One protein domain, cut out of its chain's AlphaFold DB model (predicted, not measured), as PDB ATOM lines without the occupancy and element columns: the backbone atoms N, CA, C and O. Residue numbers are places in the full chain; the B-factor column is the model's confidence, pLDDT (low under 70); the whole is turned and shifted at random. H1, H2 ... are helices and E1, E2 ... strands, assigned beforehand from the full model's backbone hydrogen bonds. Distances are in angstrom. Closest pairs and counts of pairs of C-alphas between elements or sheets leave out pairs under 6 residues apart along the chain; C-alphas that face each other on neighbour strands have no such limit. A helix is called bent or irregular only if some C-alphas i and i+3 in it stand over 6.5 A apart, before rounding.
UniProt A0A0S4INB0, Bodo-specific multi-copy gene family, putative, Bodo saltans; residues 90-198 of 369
ATOM      1  N   ALA A  90     -42.351 -16.934 -38.827       86.62
ATOM      2  CA  ALA A  90     -41.056 -17.609 -38.713       86.62
ATOM      3  C   ALA A  90     -41.117 -19.104 -39.075       86.62
ATOM      4  O   ALA A  90     -40.132 -19.664 -39.552       86.62
ATOM      5  N   TRP A  91     -42.282 -19.727 -38.884       88.69
ATOM      6  CA  TRP A  91     -42.522 -21.154 -39.099       88.69
ATOM      7  C   TRP A  91     -43.331 -21.453 -40.354       88.69
ATOM      8  O   TRP A  91     -43.596 -22.618 -40.654       88.69
ATOM      9  N   PHE A  92     -43.721 -20.417 -41.101       91.69
ATOM     10  CA  PHE A  92     -44.511 -20.570 -42.315       91.69
ATOM     11  C   PHE A  92     -43.898 -21.585 -43.299       91.69
ATOM     12  O   PHE A  92     -44.639 -22.458 -43.745       91.69
ATOM     13  N   PRO A  93     -42.581 -21.564 -43.614       93.44
ATOM     14  CA  PRO A  93     -41.978 -22.553 -44.511       93.44
ATOM     15  C   PRO A  93     -42.247 -24.006 -44.103       93.44
ATOM     16  O   PRO A  93     -42.596 -24.830 -44.946       93.44
ATOM     17  N   GLN A  94     -42.101 -24.315 -42.814       94.56
ATOM     18  CA  GLN A  94     -42.277 -25.654 -42.269       94.56
ATOM     19  C   GLN A  94     -43.759 -26.024 -42.201       94.56
ATOM     20  O   GLN A  94     -44.129 -27.093 -42.676       94.56
ATOM     21  N   ALA A  95     -44.616 -25.125 -41.707       94.81
ATOM     22  CA  ALA A  95     -46.062 -25.339 -41.657       94.81
ATOM     23  C   ALA A  95     -46.656 -25.571 -43.057       94.81
ATOM     24  O   ALA A  95     -47.461 -26.481 -43.252       94.81
ATOM     25  N   TYR A  96     -46.202 -24.806 -44.052       96.12
ATOM     26  CA  TYR A  96     -46.596 -24.968 -45.447       96.12
ATOM     27  C   TYR A  96     -46.130 -26.317 -46.017       96.12
ATOM     28  O   TYR A  96     -46.931 -27.045 -46.603       96.12
ATOM     29  N   THR A  97     -44.869 -26.714 -45.802       96.81
ATOM     30  CA  THR A  97     -44.392 -28.048 -46.211       96.81
ATOM     31  C   THR A  97     -45.179 -29.166 -45.518       96.81
ATOM     32  O   THR A  97     -45.552 -30.143 -46.171       96.81
ATOM     33  N   CYS A  98     -45.474 -29.031 -44.224       97.25
ATOM     34  CA  CYS A  98     -46.311 -29.972 -43.482       97.25
ATOM     35  C   CYS A  98     -47.720 -30.068 -44.077       97.25
ATOM     36  O   CYS A  98     -48.247 -31.176 -44.196       97.25
ATOM     37  N   LEU A  99     -48.313 -28.946 -44.507       96.19
ATOM     38  CA  LEU A  99     -49.581 -28.960 -45.235       96.19
ATOM     39  C   LEU A  99     -49.445 -29.732 -46.548       96.19
ATOM     40  O   LEU A  99     -50.295 -30.577 -46.818       96.19
ATOM     41  N   LEU A 100     -48.404 -29.496 -47.354       97.19
ATOM     42  CA  LEU A 100     -48.195 -30.244 -48.600       97.19
ATOM     43  C   LEU A 100     -48.077 -31.753 -48.336       97.19
ATOM     44  O   LEU A 100     -48.729 -32.551 -49.009       97.19
ATOM     45  N   ALA A 101     -47.289 -32.147 -47.333       97.12
ATOM     46  CA  ALA A 101     -47.120 -33.543 -46.937       97.12
ATOM     47  C   ALA A 101     -48.448 -34.172 -46.479       97.12
ATOM     48  O   ALA A 101     -48.807 -35.252 -46.948       97.12
ATOM     49  N   SER A 102     -49.211 -33.466 -45.639       95.69
ATOM     50  CA  SER A 102     -50.538 -33.880 -45.166       95.69
ATOM     51  C   SER A 102     -51.532 -34.039 -46.315       95.69
ATOM     52  O   SER A 102     -52.131 -35.101 -46.498       95.69
ATOM     53  N   SER A 103     -51.652 -33.000 -47.143       95.00
ATOM     54  CA  SER A 103     -52.589 -32.928 -48.268       95.00
ATOM     55  C   SER A 103     -52.346 -34.036 -49.280       95.00
ATOM     56  O   SER A 103     -53.295 -34.511 -49.907       95.00
ATOM     57  N   THR A 104     -51.082 -34.457 -49.400       95.44
ATOM     58  CA  THR A 104     -50.660 -35.504 -50.324       95.44
ATOM     59  C   THR A 104     -50.473 -36.886 -49.696       95.44
ATOM     60  O   THR A 104     -50.011 -37.816 -50.356       95.44
ATOM     61  N   LYS A 105     -50.805 -37.031 -48.403       94.94
ATOM     62  CA  LYS A 105     -50.646 -38.269 -47.616       94.94
ATOM     63  C   LYS A 105     -49.225 -38.853 -47.670       94.94
ATOM     64  O   LYS A 105     -49.043 -40.070 -47.548       94.94
ATOM     65  N   ALA A 106     -48.229 -37.980 -47.824       96.06
ATOM     66  CA  ALA A 106     -46.822 -38.331 -47.894       96.06
ATOM     67  C   ALA A 106     -46.383 -39.112 -46.651       96.06
ATOM     68  O   ALA A 106     -46.721 -38.744 -45.522       96.06
ATOM     69  N   LYS A 107     -45.603 -40.177 -46.860       95.50
ATOM     70  CA  LYS A 107     -44.977 -40.903 -45.757       95.50
ATOM     71  C   LYS A 107     -43.773 -40.122 -45.234       95.50
ATOM     72  O   LYS A 107     -42.934 -39.677 -46.016       95.50
ATOM     73  N   VAL A 108     -43.700 -39.964 -43.920       95.81
ATOM     74  CA  VAL A 108     -42.630 -39.258 -43.207       95.81
ATOM     75  C   VAL A 108     -42.325 -39.983 -41.904       95.81
ATOM     76  O   VAL A 108     -43.200 -40.643 -41.346       95.81
ATOM     77  N   LYS A 109     -41.099 -39.851 -41.405       96.00
ATOM     78  CA  LYS A 109     -40.757 -40.216 -40.027       96.00
ATOM     79  C   LYS A 109     -40.807 -38.972 -39.150       96.00
ATOM     80  O   LYS A 109     -40.496 -37.881 -39.619       96.00
ATOM     81  N   GLY A 110     -41.134 -39.148 -37.874       94.06
ATOM     82  CA  GLY A 110     -41.096 -38.065 -36.887       94.06
ATOM     83  C   GLY A 110     -39.746 -37.337 -36.854       94.06
ATOM     84  O   GLY A 110     -39.693 -36.111 -36.908       94.06
ATOM     85  N   SER A 111     -38.653 -38.099 -36.930       96.12
ATOM     86  CA  SER A 111     -37.279 -37.589 -36.956       96.12
ATOM     87  C   SER A 111     -36.811 -37.028 -38.306       96.12
ATOM     88  O   SER A 111     -35.695 -36.516 -38.390       96.12
ATOM     89  N   ASP A 112     -37.615 -37.122 -39.372       96.38
ATOM     90  CA  ASP A 112     -37.230 -36.558 -40.667       96.38
ATOM     91  C   ASP A 112     -37.243 -35.027 -40.592       96.38
ATOM     92  O   ASP A 112     -38.220 -34.419 -40.152       96.38
ATOM     93  N   ILE A 113     -36.187 -34.398 -41.109       96.19
ATOM     94  CA  ILE A 113     -36.142 -32.947 -41.307       96.19
ATOM     95  C   ILE A 113     -37.179 -32.545 -42.364       96.19
ATOM     96  O   ILE A 113     -37.243 -33.127 -43.453       96.19
ATOM     97  N   ILE A 114     -37.954 -31.503 -42.071       97.00
ATOM     98  CA  ILE A 114     -38.966 -30.945 -42.969       97.00
ATOM     99  C   ILE A 114     -38.270 -30.223 -44.138       97.00
ATOM    100  O   ILE A 114     -37.569 -29.226 -43.925       97.00
ATOM    101  N   PRO A 115     -38.449 -30.675 -45.395       95.31
ATOM    102  CA  PRO A 115     -37.822 -30.030 -46.542       95.31
ATOM    103  C   PRO A 115     -38.546 -28.726 -46.891       95.31
ATOM    104  O   PRO A 115     -39.706 -28.725 -47.287       95.31
ATOM    105  N   VAL A 116     -37.861 -27.593 -46.772       94.00
ATOM    106  CA  VAL A 116     -38.420 -26.277 -47.123       94.00
ATOM    107  C   VAL A 116     -37.884 -25.787 -48.463       94.00
ATOM    108  O   VAL A 116     -36.746 -26.099 -48.828       94.00
ATOM    109  N   ASN A 117     -38.675 -24.969 -49.165       93.31
ATOM    110  CA  ASN A 117     -38.256 -24.331 -50.411       93.31
ATOM    111  C   ASN A 117     -36.892 -23.626 -50.222       93.31
ATOM    112  O   ASN A 117     -36.773 -22.741 -49.366       93.31
ATOM    113  N   PRO A 118     -35.862 -23.966 -51.019       90.38
ATOM    114  CA  PRO A 118     -34.536 -23.359 -50.920       90.38
ATOM    115  C   PRO A 118     -34.535 -21.829 -51.025       90.38
ATOM    116  O   PRO A 118     -33.693 -21.179 -50.405       90.38
ATOM    117  N   ALA A 119     -35.485 -21.240 -51.762       89.44
ATOM    118  CA  ALA A 119     -35.618 -19.789 -51.885       89.44
ATOM    119  C   ALA A 119     -35.945 -19.108 -50.541       89.44
ATOM    120  O   ALA A 119     -35.535 -17.973 -50.298       89.44
ATOM    121  N   TRP A 120     -36.617 -19.812 -49.626       87.94
ATOM    122  CA  TRP A 120     -36.957 -19.292 -48.299       87.94
ATOM    123  C   TRP A 120     -35.807 -19.366 -47.296       87.94
ATOM    124  O   TRP A 120     -35.872 -18.710 -46.263       87.94
ATOM    125  N   LYS A 121     -34.735 -20.110 -47.595       78.00
ATOM    126  CA  LYS A 121     -33.549 -20.176 -46.723       78.00
ATOM    127  C   LYS A 121     -32.717 -18.890 -46.780       78.00
ATOM    128  O   LYS A 121     -32.045 -18.556 -45.814       78.00
ATOM    129  N   LYS A 122     -32.766 -18.168 -47.906       65.12
ATOM    130  CA  LYS A 122     -31.934 -16.979 -48.172       65.12
ATOM    131  C   LYS A 122     -32.521 -15.666 -47.647       65.12
ATOM    132  O   LYS A 122     -31.813 -14.670 -47.595       65.12
ATOM    133  N   THR A 123     -33.802 -15.647 -47.283       57.94
ATOM    134  CA  THR A 123     -34.520 -14.432 -46.859       57.94
ATOM    135  C   THR A 123     -34.384 -14.129 -45.364       57.94
ATOM    136  O   THR A 123     -34.705 -13.024 -44.940       57.94
ATOM    137  N   ASN A 124     -33.834 -15.052 -44.570       49.31
ATOM    138  CA  ASN A 124     -33.603 -14.862 -43.137       49.31
ATOM    139  C   ASN A 124     -32.202 -14.287 -42.878       49.31
ATOM    140  O   ASN A 124     -31.330 -14.964 -42.341       49.31
ATOM    141  N   VAL A 125     -31.974 -13.028 -43.261       48.84
ATOM    142  CA  VAL A 125     -30.730 -12.299 -42.930       48.84
ATOM    143  C   VAL A 125     -30.763 -11.756 -41.485       48.84
ATOM    144  O   VAL A 125     -29.751 -11.292 -40.973       48.84
ATOM    145  N   SER A 126     -31.897 -11.859 -40.778       44.94
ATOM    146  CA  SER A 126     -32.098 -11.197 -39.474       44.94
ATOM    147  C   SER A 126     -32.475 -12.123 -38.311       44.94
ATOM    148  O   SER A 126     -32.709 -11.635 -37.209       44.94
ATOM    149  N   SER A 127     -32.548 -13.441 -38.505       43.19
ATOM    150  CA  SER A 127     -33.055 -14.354 -37.470       43.19
ATOM    151  C   SER A 127     -32.361 -15.716 -37.505       43.19
ATOM    152  O   SER A 127     -32.925 -16.675 -38.024       43.19
ATOM    153  N   GLY A 128     -31.150 -15.776 -36.940       47.53
ATOM    154  CA  GLY A 128     -30.446 -17.012 -36.570       47.53
ATOM    155  C   GLY A 128     -30.152 -18.005 -37.709       47.53
ATOM    156  O   GLY A 128     -30.561 -17.809 -38.853       47.53
ATOM    157  N   PRO A 129     -29.418 -19.098 -37.431       48.97
ATOM    158  CA  PRO A 129     -29.360 -20.222 -38.362       48.97
ATOM    159  C   PRO A 129     -30.793 -20.701 -38.616       48.97
ATOM    160  O   PRO A 129     -31.550 -20.889 -37.665       48.97
ATOM    161  N   ALA A 130     -31.181 -20.866 -39.883       59.53
ATOM    162  CA  ALA A 130     -32.496 -21.376 -40.265       59.53
ATOM    163  C   ALA A 130     -32.703 -22.765 -39.640       59.53
ATOM    164  O   ALA A 130     -32.250 -23.767 -40.195       59.53
ATOM    165  N   TYR A 131     -33.322 -22.810 -38.457       71.38
ATOM    166  CA  TYR A 131     -33.492 -24.037 -37.694       71.38
ATOM    167  C   TYR A 131     -34.357 -24.994 -38.507       71.38
ATOM    168  O   TYR A 131     -35.510 -24.706 -38.849       71.38
ATOM    169  N   ALA A 132     -33.748 -26.105 -38.897       86.62
ATOM    170  CA  ALA A 132     -34.419 -27.143 -39.643       86.62
ATOM    171  C   ALA A 132     -35.241 -27.963 -38.645       86.62
ATOM    172  O   ALA A 132     -34.666 -28.705 -37.859       86.62
ATOM    173  N   LEU A 133     -36.566 -27.789 -38.660       92.69
ATOM    174  CA  LEU A 133     -37.466 -28.564 -37.809       92.69
ATOM    175  C   LEU A 133     -37.645 -29.977 -38.362       92.69
ATOM    176  O   LEU A 133     -37.747 -30.176 -39.576       92.69
ATOM    177  N   THR A 134     -37.755 -30.934 -37.457       95.75
ATOM    178  CA  THR A 134     -38.286 -32.272 -37.711       95.75
ATOM    179  C   THR A 134     -39.815 -32.286 -37.620       95.75
ATOM    180  O   THR A 134     -40.437 -31.335 -37.134       95.75
ATOM    181  N   TYR A 135     -40.455 -33.361 -38.083       96.19
ATOM    182  CA  TYR A 135     -41.906 -33.516 -37.933       96.19
ATOM    183  C   TYR A 135     -42.340 -33.673 -36.468       96.19
ATOM    184  O   TYR A 135     -43.396 -33.158 -36.104       96.19
ATOM    185  N   ASP A 136     -41.537 -34.314 -35.617       94.44
ATOM    186  CA  ASP A 136     -41.817 -34.408 -34.178       94.44
ATOM    187  C   ASP A 136     -41.786 -33.025 -33.515       94.44
ATOM    188  O   ASP A 136     -42.693 -32.670 -32.760       94.44
ATOM    189  N   GLU A 137     -40.808 -32.184 -33.861       93.56
ATOM    190  CA  GLU A 137     -40.752 -30.799 -33.381       93.56
ATOM    191  C   GLU A 137     -41.929 -29.968 -33.896       93.56
ATOM    192  O   GLU A 137     -42.569 -29.263 -33.118       93.56
ATOM    193  N   ALA A 138     -42.293 -30.097 -35.174       93.88
ATOM    194  CA  ALA A 138     -43.473 -29.424 -35.716       93.88
ATOM    195  C   ALA A 138     -44.774 -29.853 -35.009       93.88
ATOM    196  O   ALA A 138     -45.657 -29.017 -34.794       93.88
ATOM    197  N   ALA A 139     -44.893 -31.124 -34.602       92.50
ATOM    198  CA  ALA A 139     -46.010 -31.593 -33.781       92.50
ATOM    199  C   ALA A 139     -46.002 -30.949 -32.384       92.50
ATOM    200  O   ALA A 139     -47.044 -30.467 -31.938       92.50
ATOM    201  N   MET A 140     -44.842 -30.865 -31.718       90.12
ATOM    202  CA  MET A 140     -44.706 -30.166 -30.427       90.12
ATOM    203  C   MET A 140     -45.087 -28.683 -30.529       90.12
ATOM    204  O   MET A 140     -45.658 -28.113 -29.602       90.12
ATOM    205  N   MET A 141     -44.839 -28.068 -31.686       89.19
ATOM    206  CA  MET A 141     -45.223 -26.689 -31.993       89.19
ATOM    207  C   MET A 141     -46.671 -26.536 -32.475       89.19
ATOM    208  O   MET A 141     -47.059 -25.459 -32.920       89.19
ATOM    209  N   SER A 142     -47.486 -27.593 -32.386       88.44
ATOM    210  CA  SER A 142     -48.897 -27.591 -32.793       88.44
ATOM    211  C   SER A 142     -49.139 -27.233 -34.268       88.44
ATOM    212  O   SER A 142     -50.224 -26.774 -34.619       88.44
ATOM    213  N   MET A 143     -48.161 -27.468 -35.155       91.31
ATOM    214  CA  MET A 143     -48.343 -27.285 -36.606       91.31
ATOM    215  C   MET A 143     -49.199 -28.396 -37.230       91.31
ATOM    216  O   MET A 143     -49.745 -28.236 -38.318       91.31
ATOM    217  N   GLY A 144     -49.292 -29.539 -36.556       92.12
ATOM    218  CA  GLY A 144     -50.055 -30.701 -36.981       92.12
ATOM    219  C   GLY A 144     -49.867 -31.861 -36.011       92.12
ATOM    220  O   GLY A 144     -49.400 -31.678 -34.887       92.12
ATOM    221  N   THR A 145     -50.225 -33.065 -36.441       91.94
ATOM    222  CA  THR A 145     -50.075 -34.280 -35.637       91.94
ATOM    223  C   THR A 145     -49.397 -35.375 -36.439       91.94
ATOM    224  O   THR A 145     -49.823 -35.706 -37.545       91.94
ATOM    225  N   TYR A 146     -48.359 -35.973 -35.864       91.38
ATOM    226  CA  TYR A 146     -47.711 -37.146 -36.428       91.38
ATOM    227  C   TYR A 146     -48.439 -38.426 -35.997       91.38
ATOM    228  O   TYR A 146     -48.714 -38.630 -34.815       91.38
ATOM    229  N   ASN A 147     -48.756 -39.296 -36.957       89.62
ATOM    230  CA  ASN A 147     -49.307 -40.623 -36.708       89.62
ATOM    231  C   ASN A 147     -48.245 -41.693 -37.027       89.62
ATOM    232  O   ASN A 147     -48.010 -41.971 -38.210       89.62
ATOM    233  N   PRO A 148     -47.653 -42.345 -36.008       87.94
ATOM    234  CA  PRO A 148     -46.587 -43.326 -36.205       87.94
ATOM    235  C   PRO A 148     -47.065 -44.637 -36.843       87.94
ATOM    236  O   PRO A 148     -46.276 -45.326 -37.479       87.94
ATOM    237  N   GLN A 149     -48.351 -44.990 -36.730       88.12
ATOM    238  CA  GLN A 149     -48.885 -46.218 -37.335       88.12
ATOM    239  C   GLN A 149     -48.965 -46.103 -38.858       88.12
ATOM    240  O   GLN A 149     -48.731 -47.067 -39.583       88.12
ATOM    241  N   THR A 150     -49.300 -44.909 -39.349       88.44
ATOM    242  CA  THR A 150     -49.420 -44.646 -40.790       88.44
ATOM    243  C   THR A 150     -48.188 -43.959 -41.375       88.44
ATOM    244  O   THR A 150     -48.088 -43.862 -42.599       88.44
ATOM    245  N   ASN A 151     -47.244 -43.527 -40.528       93.50
ATOM    246  CA  ASN A 151     -46.099 -42.686 -40.879       93.50
ATOM    247  C   ASN A 151     -46.535 -41.432 -41.643       93.50
ATOM    248  O   ASN A 151     -45.994 -41.116 -42.699       93.50
ATOM    249  N   ARG A 152     -47.577 -40.749 -41.160       93.00
ATOM    250  CA  ARG A 152     -48.137 -39.555 -41.809       93.00
ATOM    251  C   ARG A 152     -48.163 -38.386 -40.846       93.00
ATOM    252  O   ARG A 152     -48.488 -38.551 -39.673       93.00
ATOM    253  N   PHE A 153     -47.886 -37.202 -41.374       94.62
ATOM    254  CA  PHE A 153     -48.116 -35.946 -40.674       94.62
ATOM    255  C   PHE A 153     -49.430 -35.337 -41.151       94.62
ATOM    256  O   PHE A 153     -49.644 -35.196 -42.351       94.62
ATOM    257  N   MET A 154     -50.321 -35.011 -40.221       92.88
ATOM    258  CA  MET A 154     -51.658 -34.499 -40.505       92.88
ATOM    259  C   MET A 154     -51.744 -33.030 -40.109       92.88
ATOM    260  O   MET A 154     -51.521 -32.671 -38.956       92.88
ATOM    261  N   VAL A 155     -52.107 -32.199 -41.075       94.31
ATOM    262  CA  VAL A 155     -52.419 -30.778 -40.914       94.31
ATOM    263  C   VAL A 155     -53.854 -30.574 -41.392       94.31
ATOM    264  O   VAL A 155     -54.138 -30.921 -42.545       94.31
ATOM    265  N   PRO A 156     -54.756 -30.042 -40.549       93.69
ATOM    266  CA  PRO A 156     -56.094 -29.653 -40.972       93.69
ATOM    267  C   PRO A 156     -56.012 -28.590 -42.075       93.69
ATOM    268  O   PRO A 156     -55.507 -27.500 -41.822       93.69
ATOM    269  N   PRO A 157     -56.503 -28.842 -43.296       92.75
ATOM    270  CA  PRO A 157     -56.377 -27.867 -44.379       92.75
ATOM    271  C   PRO A 157     -57.096 -26.545 -44.081       92.75
ATOM    272  O   PRO A 157     -56.692 -25.503 -44.580       92.75
ATOM    273  N   ILE A 158     -58.110 -26.550 -43.210       93.00
ATOM    274  CA  ILE A 158     -58.835 -25.336 -42.816       93.00
ATOM    275  C   ILE A 158     -57.986 -24.320 -42.026       93.00
ATOM    276  O   ILE A 158     -58.387 -23.161 -41.905       93.00
ATOM    277  N   THR A 159     -56.833 -24.724 -41.475       93.38
ATOM    278  CA  THR A 159     -55.976 -23.854 -40.648       93.38
ATOM    279  C   THR A 159     -54.927 -23.080 -41.446       93.38
ATOM    280  O   THR A 159     -54.208 -22.279 -40.856       93.38
ATOM    281  N   LEU A 160     -54.832 -23.278 -42.764       91.25
ATOM    282  CA  LEU A 160     -53.978 -22.472 -43.638       91.25
ATOM    283  C   LEU A 160     -54.753 -22.101 -44.905       91.25
ATOM    284  O   LEU A 160     -55.145 -22.978 -45.669       91.25
ATOM    285  N   GLY A 161     -54.991 -20.807 -45.109       90.00
ATOM    286  CA  GLY A 161     -55.718 -20.297 -46.264       90.00
ATOM    287  C   GLY A 161     -54.797 -19.779 -47.363       90.00
ATOM    288  O   GLY A 161     -53.582 -19.643 -47.194       90.00
ATOM    289  N   ASP A 162     -55.405 -19.453 -48.501       92.44
ATOM    290  CA  ASP A 162     -54.704 -18.873 -49.649       92.44
ATOM    291  C   ASP A 162     -54.069 -17.527 -49.296       92.44
ATOM    292  O   ASP A 162     -52.935 -17.272 -49.687       92.44
ATOM    293  N   THR A 163     -54.734 -16.714 -48.469       88.62
ATOM    294  CA  THR A 163     -54.215 -15.412 -48.036       88.62
ATOM    295  C   THR A 163     -52.856 -15.542 -47.346       88.62
ATOM    296  O   THR A 163     -51.933 -14.799 -47.661       88.62
ATOM    297  N   GLU A 164     -52.693 -16.497 -46.423       88.88
ATOM    298  CA  GLU A 164     -51.404 -16.724 -45.762       88.88
ATOM    299  C   GLU A 164     -50.336 -17.220 -46.745       88.88
ATOM    300  O   GLU A 164     -49.169 -16.846 -46.622       88.88
ATOM    301  N   ALA A 165     -50.724 -18.043 -47.724       89.19
ATOM    302  CA  ALA A 165     -49.809 -18.541 -48.745       89.19
ATOM    303  C   ALA A 165     -49.329 -17.431 -49.693       89.19
ATOM    304  O   ALA A 165     -48.134 -17.338 -49.972       89.19
ATOM    305  N   GLU A 166     -50.228 -16.550 -50.126       89.94
ATOM    306  CA  GLU A 166     -49.935 -15.410 -51.002       89.94
ATOM    307  C   GLU A 166     -49.033 -14.368 -50.334       89.94
ATOM    308  O   GLU A 166     -48.179 -13.772 -50.992       89.94
ATOM    309  N   MET A 167     -49.154 -14.185 -49.012       86.00
ATOM    310  CA  MET A 167     -48.265 -13.302 -48.249       86.00
ATOM    311  C   MET A 167     -46.800 -13.764 -48.258       86.00
ATOM    312  O   MET A 167     -45.916 -12.974 -47.912       86.00
ATOM    313  N   ARG A 168     -46.505 -15.018 -48.637       84.56
ATOM    314  CA  ARG A 168     -45.136 -15.526 -48.776       84.56
ATOM    315  C   ARG A 168     -44.744 -15.603 -50.256       84.56
ATOM    316  O   ARG A 168     -45.114 -16.559 -50.941       84.56
ATOM    317  N   PRO A 169     -43.893 -14.682 -50.749       83.69
ATOM    318  CA  PRO A 169     -43.373 -14.764 -52.106       83.69
ATOM    319  C   PRO A 169     -42.764 -16.141 -52.403       83.69
ATOM    320  O   PRO A 169     -41.946 -16.670 -51.638       83.69
ATOM    321  N   GLY A 170     -43.179 -16.727 -53.524       84.00
ATOM    322  CA  GLY A 170     -42.692 -18.027 -53.982       84.00
ATOM    323  C   GLY A 170     -43.362 -19.247 -53.342       84.00
ATOM    324  O   GLY A 170     -42.789 -20.334 -53.436       84.00
ATOM    325  N   ALA A 171     -44.530 -19.108 -52.701       92.56
ATOM    326  CA  ALA A 171     -45.407 -20.246 -52.413       92.56
ATOM    327  C   ALA A 171     -45.962 -20.822 -53.734       92.56
ATOM    328  O   ALA A 171     -46.664 -20.116 -54.454       92.56
ATOM    329  N   PRO A 172     -45.620 -22.072 -54.104       95.06
ATOM    330  CA  PRO A 172     -45.925 -22.596 -55.439       95.06
ATOM    331  C   PRO A 172     -47.358 -23.122 -55.601       95.06
ATOM    332  O   PRO A 172     -47.784 -23.364 -56.728       95.06
ATOM    333  N   ILE A 173     -48.067 -23.375 -54.496       96.69
ATOM    334  CA  ILE A 173     -49.393 -23.997 -54.480       96.69
ATOM    335  C   ILE A 173     -50.246 -23.303 -53.416       96.69
ATOM    336  O   ILE A 173     -49.853 -23.193 -52.257       96.69
ATOM    337  N   LEU A 174     -51.435 -22.855 -53.790       95.81
ATOM    338  CA  LEU A 174     -52.408 -22.344 -52.831       95.81
ATOM    339  C   LEU A 174     -53.118 -23.521 -52.136       95.81
ATOM    340  O   LEU A 174     -53.435 -24.508 -52.806       95.81
ATOM    341  N   PRO A 175     -53.405 -23.458 -50.824       94.62
ATOM    342  CA  PRO A 175     -54.182 -24.487 -50.132       94.62
ATOM    343  C   PRO A 175     -55.468 -24.898 -50.863       94.62
ATOM    344  O   PRO A 175     -55.744 -26.096 -50.968       94.62
ATOM    345  N   SER A 176     -56.213 -23.953 -51.445       93.44
ATOM    346  CA  SER A 176     -57.434 -24.242 -52.212       93.44
ATOM    347  C   SER A 176     -57.202 -25.038 -53.502       93.44
ATOM    348  O   SER A 176     -58.107 -25.726 -53.973       93.44
ATOM    349  N   GLN A 177     -55.992 -25.016 -54.069       94.69
ATOM    350  CA  GLN A 177     -55.650 -25.812 -55.254       94.69
ATOM    351  C   GLN A 177     -55.525 -27.306 -54.919       94.69
ATOM    352  O   GLN A 177     -55.862 -28.153 -55.750       94.69
ATOM    353  N   LEU A 178     -55.096 -27.633 -53.693       93.12
ATOM    354  CA  LEU A 178     -55.068 -29.001 -53.158       93.12
ATOM    355  C   LEU A 178     -56.395 -29.404 -52.513       93.12
ATOM    356  O   LEU A 178     -56.755 -30.576 -52.545       93.12
ATOM    357  N   HIS A 179     -57.122 -28.440 -51.947       90.88
ATOM    358  CA  HIS A 179     -58.401 -28.649 -51.268       90.88
ATOM    359  C   HIS A 179     -59.456 -27.686 -51.821       90.88
ATOM    360  O   HIS A 179     -59.747 -26.673 -51.185       90.88
ATOM    361  N   PRO A 180     -60.082 -27.983 -52.975       88.19
ATOM    362  CA  PRO A 180     -61.030 -27.070 -53.618       88.19
ATOM    363  C   PRO A 180     -62.186 -26.623 -52.731       88.19
ATOM    364  O   PRO A 180     -62.664 -25.502 -52.860       88.19
ATOM    365  N   PHE A 181     -62.602 -27.458 -51.779       85.56
ATOM    366  CA  PHE A 181     -63.648 -27.129 -50.810       85.56
ATOM    367  C   PHE A 181     -63.206 -26.137 -49.717       85.56
ATOM    368  O   PHE A 181     -63.990 -25.824 -48.829       85.56
ATOM    369  N   LEU A 182     -61.977 -25.613 -49.765       89.12
ATOM    370  CA  LEU A 182     -61.605 -24.393 -49.041       89.12
ATOM    371  C   LEU A 182     -62.085 -23.123 -49.755       89.12
ATOM    372  O   LEU A 182     -62.139 -22.069 -49.129       89.12
ATOM    373  N   SER A 183     -62.446 -23.211 -51.040       88.38
ATOM    374  CA  SER A 183     -63.000 -22.096 -51.805       88.38
ATOM    375  C   SER A 183     -64.526 -22.046 -51.650       88.38
ATOM    376  O   SER A 183     -65.219 -22.976 -52.081       88.38
ATOM    377  N   PRO A 184     -65.083 -20.953 -51.088       84.56
ATOM    378  CA  PRO A 184     -66.528 -20.759 -51.024       84.56
ATOM    379  C   PRO A 184     -67.189 -20.805 -52.405       84.56
ATOM    380  O   PRO A 184     -68.281 -21.352 -52.523       84.56
ATOM    381  N   ASP A 185     -66.518 -20.309 -53.448       85.75
ATOM    382  CA  ASP A 185     -67.044 -20.298 -54.818       85.75
ATOM    383  C   ASP A 185     -67.161 -21.704 -55.402       85.75
ATOM    384  O   ASP A 185     -68.150 -22.021 -56.063       85.75
ATOM    385  N   VAL A 186     -66.176 -22.571 -55.138       84.06
ATOM    386  CA  VAL A 186     -66.247 -23.984 -55.535       84.06
ATOM    387  C   VAL A 186     -67.440 -24.650 -54.857       84.06
ATOM    388  O   VAL A 186     -68.219 -25.315 -55.534       84.06
ATOM    389  N   ILE A 187     -67.635 -24.428 -53.553       80.50
ATOM    390  CA  ILE A 187     -68.793 -24.975 -52.832       80.50
ATOM    391  C   ILE A 187     -70.102 -24.391 -53.369       80.50
ATOM    392  O   ILE A 187     -71.071 -25.125 -53.525       80.50
ATOM    393  N   ALA A 188     -70.157 -23.089 -53.654       81.44
ATOM    394  CA  ALA A 188     -71.363 -22.435 -54.146       81.44
ATOM    395  C   ALA A 188     -71.778 -22.989 -55.514       81.44
ATOM    396  O   ALA A 188     -72.943 -23.340 -55.692       81.44
ATOM    397  N   ARG A 189     -70.826 -23.148 -56.446       78.75
ATOM    398  CA  ARG A 189     -71.072 -23.813 -57.736       78.75
ATOM    399  C   ARG A 189     -71.557 -25.242 -57.537       78.75
ATOM    400  O   ARG A 189     -72.555 -25.634 -58.129       78.75
ATOM    401  N   TYR A 190     -70.916 -25.974 -56.633       72.62
ATOM    402  CA  TYR A 190     -71.272 -27.350 -56.305       72.62
ATOM    403  C   TYR A 190     -72.676 -27.493 -55.696       72.62
ATOM    404  O   TYR A 190     -73.380 -28.457 -55.976       72.62
ATOM    405  N   ALA A 191     -73.100 -26.531 -54.874       72.00
ATOM    406  CA  ALA A 191     -74.428 -26.506 -54.268       72.00
ATOM    407  C   ALA A 191     -75.521 -26.032 -55.246       72.00
ATOM    408  O   ALA A 191     -76.677 -26.428 -55.103       72.00
ATOM    409  N   ALA A 192     -75.170 -25.172 -56.210       70.88
ATOM    410  CA  ALA A 192     -76.088 -24.634 -57.213       70.88
ATOM    411  C   ALA A 192     -76.292 -25.583 -58.405       70.88
ATOM    412  O   ALA A 192     -77.394 -25.668 -58.953       70.88
ATOM    413  N   ALA A 193     -75.246 -26.308 -58.803       60.44
ATOM    414  CA  ALA A 193     -75.332 -27.318 -59.840       60.44
ATOM    415  C   ALA A 193     -76.156 -28.512 -59.329       60.44
ATOM    416  O   ALA A 193     -75.806 -29.173 -58.352       60.44
ATOM    417  N   HIS A 194     -77.256 -28.834 -60.017       53.75
ATOM    418  CA  HIS A 194     -77.796 -30.199 -59.964       53.75
ATOM    419  C   HIS A 194     -76.669 -31.174 -60.350       53.75
ATOM    420  O   HIS A 194     -75.797 -30.758 -61.109       53.75
ATOM    421  N   PRO A 195     -76.641 -32.427 -59.851       52.44
ATOM    422  CA  PRO A 195     -75.458 -33.290 -59.879       52.44
ATOM    423  C   PRO A 195     -75.121 -33.723 -61.310       52.44
ATOM    424  O   PRO A 195     -75.435 -34.829 -61.746       52.44
ATOM    425  N   VAL A 196     -74.502 -32.829 -62.070       50.41
ATOM    426  CA  VAL A 196     -73.979 -33.100 -63.391       50.41
ATOM    427  C   VAL A 196     -72.528 -33.489 -63.176       50.41
ATOM    428  O   VAL A 196     -71.662 -32.670 -62.886       50.41
ATOM    429  N   VAL A 197     -72.289 -34.788 -63.334       54.12
ATOM    430  CA  VAL A 197     -71.000 -35.492 -63.251       54.12
ATOM    431  C   VAL A 197     -69.870 -34.791 -64.036       54.12
ATOM    432  O   VAL A 197     -68.698 -34.979 -63.717       54.12
ATOM    433  N   VAL A 198     -70.212 -33.948 -65.016       51.44
ATOM    434  CA  VAL A 198     -69.296 -33.289 -65.960       51.44
ATOM    435  C   VAL A 198     -68.315 -32.313 -65.289       51.44
ATOM    436  O   VAL A 198     -67.164 -32.262 -65.705       51.44
TER     437      VAL A 198
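This is residues 90 to 198 of the 369 residues of the protein "Bodo-specific multi-copy gene family, putative" of Bodo saltans (UniProt A0A0S4INB0). One helix, H1, runs through the middle of the body; the small hairpin of E1 and E2 packs on its residues 98 to 103, and short H3 sits beside the hairpin. H6 leads away from the body like an arm, and its end with the tail, residues 191 to 198, sticks out. The printed part has 109 residues, with six named helices and two named strands in the order H1 H2 H3 E1 E2 H4 H5 H6. The two strands make one antiparallel sheet; the class is mostly helix, though under half of the residues are in named elements. The whole is only just loose, close to compact, with a radius of gyration of the C-alphas of 16.0 A and spans of 53 by 36 by 20 A.

Start at H1, residues 90 to 103, irregular where C-alphas 90 and 93 are 7.7 A apart. H2, residues 118 to 121, is close to H1 but not clearly touching, the closest C-alphas being Pro 93 and Trp 120 at 7.1 A. H3, residues 135 to 140, only just touches H1, with 3 pairs of C-alphas within 8 A, by H1's residues 94 to 98 alone; the closest are Gln 94 and Ala 138 at 7.7 A, at a steep tilt of 63 degrees, opposite ways. Next find the hairpin of E1, residues 145 to 147, and E2, residues 152 to 154, with N 145 and O 154 within hydrogen-bond range at 2.9 A. The closest C-alphas of H1 and E2 are Ser 102 and Met 154, 4.8 A apart. H4, residues 162 to 166, only just touches H5, residues 175 to 178, with 3 pairs within 8 A, the closest C-alphas being Asp 162 and Pro 175 at 5.7 A. H6, residues 184 to 192, is apart from H5. Every O i to N i+4 pair is within hydrogen-bond range in H3, H4 and H6, and 9 of 10 in H1; H2 and H5 are too short for such a pair.

Find C-alpha 90 at (-41.056, -17.609, -38.713); from there H1 runs 21.4 A to C-alpha 103. H3 is 8.7 A long, and H6 runs 12.0 A to C-alpha 192 at (-76.088, -24.634, -57.213).

Gly 128 and His 194 have the C-alphas farthest apart, 54.4 A. The printed part has no cut; the links H1 to H2 and H2 to H3 are long. Look for pLDDT under 70 at residues 122 to 130 and 193 to 198.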